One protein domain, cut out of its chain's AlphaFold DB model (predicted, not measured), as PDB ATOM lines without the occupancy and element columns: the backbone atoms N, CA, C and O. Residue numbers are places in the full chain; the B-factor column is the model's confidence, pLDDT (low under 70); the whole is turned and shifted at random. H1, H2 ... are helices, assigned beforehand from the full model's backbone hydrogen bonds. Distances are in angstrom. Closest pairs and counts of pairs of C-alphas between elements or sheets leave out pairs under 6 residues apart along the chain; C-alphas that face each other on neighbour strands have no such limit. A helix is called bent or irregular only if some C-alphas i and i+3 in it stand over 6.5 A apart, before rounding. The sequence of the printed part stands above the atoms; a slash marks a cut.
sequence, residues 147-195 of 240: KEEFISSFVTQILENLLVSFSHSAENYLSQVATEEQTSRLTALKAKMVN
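AT A GLANCE: This is residues 147 to 195 of the 240 residues of an uncharacterized protein of Chloroflexi bacterium 54-19 (UniProt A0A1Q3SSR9). Three helices follow one another as the three sides of an open, hooked frame: the long H1 is one arm, the shorter H2 turns off at a corner near its end, and H3 folds back from the far end of H2, leaving the middle empty. Most of H1, residues 147 to 161, stands free, and so does the last part of H3, residues 187 to 195, so look for two arms and a short side between them rather than a packed bundle. The printed part has 49 residues with three named helices, in the order H1, H2, H3, and no named strand; its class is all helix. The whole is loose, with a radius of gyration of the C-alphas of 12.4 A, and it spans 34 by 24 by 18 A along its three main axes.

IN THESE COORDINATES: Find C-alpha 147 at (16.188, -15.989, -33.536); from there H1, the longest helix, runs through residues 147 to 165, 26.9 A from first to last C-alpha, and ends at C-alpha 165, at (15.182, -38.790, -19.287). Go on past Phe 166 and you come to H2, residues 167 to 177, which is 15.2 A long. After Ala 178 and Thr 179 comes H3, residues 180 to 195, which covers 22.6 A and ends at C-alpha 195, at (-1.418, -19.944, -18.162).

HOW THE PARTS SIT: Start at H1 and look near its end: H1 and H2 are close but not clearly touching, with 2 pairs of C-alphas within 8 A. The closest C-alphas of the two are those of Leu 163 and Ala 170, 7.1 A apart. Their lines are about perpendicular, at 80 degrees, and their centres are 19.1 A apart. Farther on, H2 and H3 are near each other, with 5 pairs of C-alphas within 10 A but no pair within 8 A. H1 and H3 are apart. Check the backbone O and N atoms along H1, H2 and H3: in each, every O i to N i+4 pair is within hydrogen-bond range. None of the three helices is bent or irregular.

THE WHOLE: The two C-alphas farthest apart are those of Lys 147 and Gln 176, at 34.4 A, while the first and last printed C-alphas, those of Lys 147 and Asn 195, are 23.7 A apart. The printed part has no cut, and both links, H1 to H2 with one residue and H2 to H3 with two, are tight. Residues 164 to 169, of which 167 to 169 belong to H2, also stand free. In the B-factor column the mean pLDDT of the printed part is 78.5; H1 has a mean of 86, H2 of 73 and H3 of 75, and one residue, Val 177, is under 70.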
ATOM      1  N   LYS A 147      15.176 -15.688 -34.553       94.25
ATOM      2  CA  LYS A 147      16.188 -15.989 -33.536       94.25
ATOM      3  C   LYS A 147      15.538 -16.352 -32.201       94.25
ATOM      4  O   LYS A 147      15.953 -17.304 -31.545       94.25
ATOM      5  N   GLU A 148      14.505 -15.614 -31.817       91.56
ATOM      6  CA  GLU A 148      13.752 -15.805 -30.583       91.56
ATOM      7  C   GLU A 148      12.983 -17.129 -30.596       91.56
ATOM      8  O   GLU A 148      13.046 -17.879 -29.621       91.56
ATOM      9  N   GLU A 149      12.312 -17.450 -31.704       90.56
ATOM     10  CA  GLU A 149      11.604 -18.724 -31.878       90.56
ATOM     11  C   GLU A 149      12.572 -19.908 -31.863       90.56
ATOM     12  O   GLU A 149      12.316 -20.891 -31.172       90.56
ATOM     13  N   PHE A 150      13.714 -19.797 -32.548       91.75
ATOM     14  CA  PHE A 150      14.756 -20.821 -32.524       91.75
ATOM     15  C   PHE A 150      15.260 -21.062 -31.098       91.75
ATOM     16  O   PHE A 150      15.338 -22.208 -30.653       91.75
ATOM     17  N   ILE A 151      15.555 -19.984 -30.356       90.62
ATOM     18  CA  ILE A 151      15.982 -20.074 -28.957       90.62
ATOM     19  C   ILE A 151      14.911 -20.736 -28.093       90.62
ATOM     20  O   ILE A 151      15.217 -21.633 -27.308       90.62
ATOM     21  N   SER A 152      13.658 -20.320 -28.248       88.25
ATOM     22  CA  SER A 152      12.538 -20.881 -27.499       88.25
ATOM     23  C   SER A 152      12.341 -22.372 -27.795       88.25
ATOM     24  O   SER A 152      12.170 -23.159 -26.862       88.25
ATOM     25  N   SER A 153      12.402 -22.765 -29.070       85.31
ATOM     26  CA  SER A 153      12.226 -24.152 -29.513       85.31
ATOM     27  C   SER A 153      13.302 -25.060 -28.911       85.31
ATOM     28  O   SER A 153      12.973 -26.004 -28.189       85.31
ATOM     29  N   PHE A 154      14.590 -24.720 -29.058       84.94
ATOM     30  CA  PHE A 154      15.650 -25.598 -28.548       84.94
ATOM     31  C   PHE A 154      15.680 -25.663 -27.016       84.94
ATOM     32  O   PHE A 154      15.976 -26.714 -26.449       84.94
ATOM     33  N   VAL A 155      15.381 -24.559 -26.317       86.62
ATOM     34  CA  VAL A 155      15.304 -24.566 -24.847       86.62
ATOM     35  C   VAL A 155      14.186 -25.494 -24.385       86.62
ATOM     36  O   VAL A 155      14.392 -26.275 -23.456       86.62
ATOM     37  N   THR A 156      13.032 -25.438 -25.050       84.94
ATOM     38  CA  THR A 156      11.887 -26.308 -24.756       84.94
ATOM     39  C   THR A 156      12.262 -27.771 -24.961       84.94
ATOM     40  O   THR A 156      12.153 -28.557 -24.024       84.94
ATOM     41  N   GLN A 157      12.827 -28.112 -26.121       83.81
ATOM     42  CA  GLN A 157      13.244 -29.476 -26.445       83.81
ATOM     43  C   GLN A 157      14.262 -30.037 -25.436       83.81
ATOM     44  O   GLN A 157      14.161 -31.188 -25.008       83.81
ATOM     45  N   ILE A 158      15.237 -29.230 -25.005       85.19
ATOM     46  CA  ILE A 158      16.227 -29.649 -24.003       85.19
ATOM     47  C   ILE A 158      15.570 -29.885 -22.644       85.19
ATOM     48  O   ILE A 158      15.881 -30.880 -21.987       85.19
ATOM     49  N   LEU A 159      14.690 -28.983 -22.203       83.62
ATOM     50  CA  LEU A 159      13.997 -29.126 -20.924       83.62
ATOM     51  C   LEU A 159      13.086 -30.353 -20.918       83.62
ATOM     52  O   LEU A 159      13.105 -31.107 -19.947       83.62
ATOM     53  N   GLU A 160      12.343 -30.589 -21.996       82.44
ATOM     54  CA  GLU A 160      11.515 -31.785 -22.158       82.44
ATOM     55  C   GLU A 160      12.366 -33.054 -22.098       82.44
ATOM     56  O   GLU A 160      12.100 -33.939 -21.281       82.44
ATOM     57  N   ASN A 161      13.453 -33.111 -22.871       82.38
ATOM     58  CA  ASN A 161      14.363 -34.255 -22.866       82.38
ATOM     59  C   ASN A 161      14.990 -34.495 -21.489       82.38
ATOM     60  O   ASN A 161      15.102 -35.646 -21.056       82.38
ATOM     61  N   LEU A 162      15.374 -33.429 -20.777       82.94
ATOM     62  CA  LEU A 162      15.932 -33.517 -19.431       82.94
ATOM     63  C   LEU A 162      14.896 -34.056 -18.435       82.94
ATOM     64  O   LEU A 162      15.202 -34.961 -17.660       82.94
ATOM     65  N   LEU A 163      13.673 -33.524 -18.467       78.75
ATOM     66  CA  LEU A 163      12.594 -33.917 -17.563       78.75
ATOM     67  C   LEU A 163      12.116 -35.347 -17.815       78.75
ATOM     68  O   LEU A 163      11.818 -36.047 -16.852       78.75
ATOM     69  N   VAL A 164      12.078 -35.798 -19.071       79.12
ATOM     70  CA  VAL A 164      11.701 -37.175 -19.430       79.12
ATOM     71  C   VAL A 164      12.815 -38.164 -19.085       79.12
ATOM     72  O   VAL A 164      12.549 -39.217 -18.512       79.12
ATOM     73  N   SER A 165      14.068 -37.835 -19.401       77.50
ATOM     74  CA  SER A 165      15.182 -38.790 -19.287       77.50
ATOM     75  C   SER A 165      15.789 -38.858 -17.886       77.50
ATOM     76  O   SER A 165      16.394 -39.865 -17.522       77.50
ATOM     77  N   PHE A 166      15.645 -37.798 -17.085       75.06
ATOM     78  CA  PHE A 166      16.327 -37.666 -15.798       75.06
ATOM     79  C   PHE A 166      15.391 -37.287 -14.649       75.06
ATOM     80  O   PHE A 166      15.869 -36.723 -13.670       75.06
ATOM     81  N   SER A 167      14.091 -37.607 -14.714       72.56
ATOM     82  CA  SER A 167      13.089 -37.139 -13.732       72.56
ATOM     83  C   SER A 167      13.529 -37.356 -12.276       72.56
ATOM     84  O   SER A 167      13.570 -36.410 -11.500       72.56
ATOM     85  N   HIS A 168      13.995 -38.560 -11.928       72.31
ATOM     86  CA  HIS A 168      14.434 -38.884 -10.564       72.31
ATOM     87  C   HIS A 168      15.720 -38.148 -10.148       72.31
ATOM     88  O   HIS A 168      15.868 -37.730  -9.002       72.31
ATOM     89  N   SER A 169      16.670 -37.970 -11.070       75.62
ATOM     90  CA  SER A 169      17.908 -37.227 -10.794       75.62
ATOM     91  C   SER A 169      17.647 -35.726 -10.684       75.62
ATOM     92  O   SER A 169      18.238 -35.065  -9.833       75.62
ATOM     93  N   ALA A 170      16.742 -35.196 -11.508       71.88
ATOM     94  CA  ALA A 170      16.293 -33.813 -11.460       71.88
ATOM     95  C   ALA A 170      15.545 -33.525 -10.152       71.88
ATOM     96  O   ALA A 170      15.850 -32.536  -9.495       71.88
ATOM     97  N   GLU A 171      14.638 -34.409  -9.727       71.50
ATOM     98  CA  GLU A 171      13.942 -34.329  -8.436       71.50
ATOM     99  C   GLU A 171      14.918 -34.346  -7.255       71.50
ATOM    100  O   GLU A 171      14.859 -33.475  -6.387       71.50
ATOM    101  N   ASN A 172      15.867 -35.286  -7.248       77.50
ATOM    102  CA  ASN A 172      16.877 -35.377  -6.196       77.50
ATOM    103  C   ASN A 172      17.771 -34.131  -6.147       77.50
ATOM    104  O   ASN A 172      17.998 -33.583  -5.069       77.50
ATOM    105  N   TYR A 173      18.246 -33.637  -7.291       74.31
ATOM    106  CA  TYR A 173      19.036 -32.407  -7.348       74.31
ATOM    107  C   TYR A 173      18.230 -31.187  -6.889       74.31
ATOM    108  O   TYR A 173      18.715 -30.398  -6.079       74.31
ATOM    109  N   LEU A 174      16.981 -31.052  -7.349       73.88
ATOM    110  CA  LEU A 174      16.083 -29.989  -6.902       73.88
ATOM    111  C   LEU A 174      15.875 -30.059  -5.386       73.88
ATOM    112  O   LEU A 174      15.963 -29.031  -4.731       73.88
ATOM    113  N   SER A 175      15.709 -31.247  -4.801       73.06
ATOM    114  CA  SER A 175      15.587 -31.400  -3.344       73.06
ATOM    115  C   SER A 175      16.845 -30.976  -2.570       73.06
ATOM    116  O   SER A 175      16.742 -30.523  -1.432       73.06
ATOM    117  N   GLN A 176      18.029 -31.084  -3.186       71.75
ATOM    118  CA  GLN A 176      19.312 -30.725  -2.573       71.75
ATOM    119  C   GLN A 176      19.693 -29.250  -2.765       71.75
ATOM    120  O   GLN A 176      20.394 -28.694  -1.923       71.75
ATOM    121  N   VAL A 177      19.263 -28.619  -3.865       67.25
ATOM    122  CA  VAL A 177      19.711 -27.273  -4.281       67.25
ATOM    123  C   VAL A 177      18.582 -26.233  -4.266       67.25
ATOM    124  O   VAL A 177      18.841 -25.043  -4.458       67.25
ATOM    125  N   ALA A 178      17.331 -26.628  -4.004       71.38
ATOM    126  CA  ALA A 178      16.210 -25.701  -3.881       71.38
ATOM    127  C   ALA A 178      16.403 -24.745  -2.695       71.38
ATOM    128  O   ALA A 178      16.007 -25.010  -1.563       71.38
ATOM    129  N   THR A 179      16.978 -23.581  -2.979       76.25
ATOM    130  CA  THR A 179      16.828 -22.410  -2.125       76.25
ATOM    131  C   THR A 179      15.413 -21.850  -2.284       76.25
ATOM    132  O   THR A 179      14.697 -22.142  -3.251       76.25
ATOM    133  N   GLU A 180      15.000 -21.004  -1.346       75.69
ATOM    134  CA  GLU A 180      13.700 -20.327  -1.400       75.69
ATOM    135  C   GLU A 180      13.541 -19.487  -2.686       75.69
ATOM    136  O   GLU A 180      12.462 -19.429  -3.281       75.69
ATOM    137  N   GLU A 181      14.647 -18.942  -3.206       76.88
ATOM    138  CA  GLU A 181      14.696 -18.225  -4.483       76.88
ATOM    139  C   GLU A 181      14.440 -19.146  -5.686       76.88
ATOM    140  O   GLU A 181      13.612 -18.828  -6.544       76.88
ATOM    141  N   GLN A 182      15.113 -20.299  -5.759       71.06
ATOM    142  CA  GLN A 182      14.937 -21.235  -6.877       71.06
ATOM    143  C   GLN A 182      13.537 -21.858  -6.871       71.06
ATOM    144  O   GLN A 182      12.926 -22.019  -7.927       71.06
ATOM    145  N   THR A 183      12.988 -22.120  -5.684       72.06
ATOM    146  CA  THR A 183      11.616 -22.617  -5.509       72.06
ATOM    147  C   THR A 183      10.590 -21.585  -5.973       72.06
ATOM    148  O   THR A 183       9.646 -21.922  -6.691       72.06
ATOM    149  N   SER A 184      10.798 -20.309  -5.633       76.69
ATOM    150  CA  SER A 184       9.937 -19.205  -6.076       76.69
ATOM    151  C   SER A 184       9.977 -19.033  -7.597       76.69
ATOM    152  O   SER A 184       8.931 -18.909  -8.235       76.69
ATOM    153  N   ARG A 185      11.171 -19.109  -8.202       75.69
ATOM    154  CA  ARG A 185      11.346 -19.058  -9.664       75.69
ATOM    155  C   ARG A 185      10.694 -20.247 -10.366       75.69
ATOM    156  O   ARG A 185      10.002 -20.049 -11.361       75.69
ATOM    157  N   LEU A 186      10.863 -21.461  -9.842       74.44
ATOM    158  CA  LEU A 186      10.238 -22.667 -10.391       74.44
ATOM    159  C   LEU A 186       8.709 -22.606 -10.279       74.44
ATOM    160  O   LEU A 186       8.004 -22.989 -11.209       74.44
ATOM    161  N   THR A 187       8.190 -22.064  -9.177       74.94
ATOM    162  CA  THR A 187       6.749 -21.854  -8.979       74.94
ATOM    163  C   THR A 187       6.197 -20.829  -9.966       74.94
ATOM    164  O   THR A 187       5.165 -21.073 -10.589       74.94
ATOM    165  N   ALA A 188       6.906 -19.716 -10.173       78.81
ATOM    166  CA  ALA A 188       6.545 -18.718 -11.174       78.81
ATOM    167  C   ALA A 188       6.590 -19.295 -12.600       78.81
ATOM    168  O   ALA A 188       5.681 -19.049 -13.393       78.81
ATOM    169  N   LEU A 189       7.602 -20.112 -12.915       78.94
ATOM    170  CA  LEU A 189       7.709 -20.798 -14.203       78.94
ATOM    171  C   LEU A 189       6.546 -21.777 -14.408       78.94
ATOM    172  O   LEU A 189       5.898 -21.734 -15.451       78.94
ATOM    173  N   LYS A 190       6.212 -22.592 -13.399       73.81
ATOM    174  CA  LYS A 190       5.052 -23.494 -13.429       73.81
ATOM    175  C   LYS A 190       3.746 -22.728 -13.641       73.81
ATOM    176  O   LYS A 190       2.934 -23.141 -14.463       73.81
ATOM    177  N   ALA A 191       3.544 -21.612 -12.939       72.56
ATOM    178  CA  ALA A 191       2.365 -20.767 -13.118       72.56
ATOM    179  C   ALA A 191       2.276 -20.223 -14.553       72.56
ATOM    180  O   ALA A 191       1.214 -20.276 -15.171       72.56
ATOM    181  N   LYS A 192       3.408 -19.790 -15.123       74.44
ATOM    182  CA  LYS A 192       3.480 -19.341 -16.518       74.44
ATOM    183  C   LYS A 192       3.147 -20.467 -17.506       74.44
ATOM    184  O   LYS A 192       2.400 -20.230 -18.446       74.44
ATOM    185  N   MET A 193       3.633 -21.688 -17.269       74.31
ATOM    186  CA  MET A 193       3.291 -22.858 -18.092       74.31
ATOM    187  C   MET A 193       1.791 -23.186 -18.050       74.31
ATOM    188  O   MET A 193       1.211 -23.519 -19.081       74.31
ATOM    189  N   VAL A 194       1.152 -23.087 -16.878       71.38
ATOM    190  CA  VAL A 194      -0.296 -23.325 -16.733       71.38
ATOM    191  C   VAL A 194      -1.101 -22.293 -17.521       71.38
ATOM    192  O   VAL A 194      -2.007 -22.680 -18.255       71.38
ATOM    193  N   ASN A 195      -0.739 -21.011 -17.426       74.69
ATOM    194  CA  ASN A 195      -1.418 -19.944 -18.162       74.69
ATOM    195  C   ASN A 195      -1.270 -20.122 -19.681       74.69
ATOM    196  O   ASN A 195      -2.268 -20.091 -20.393       74.69
TER     197      ASN A 195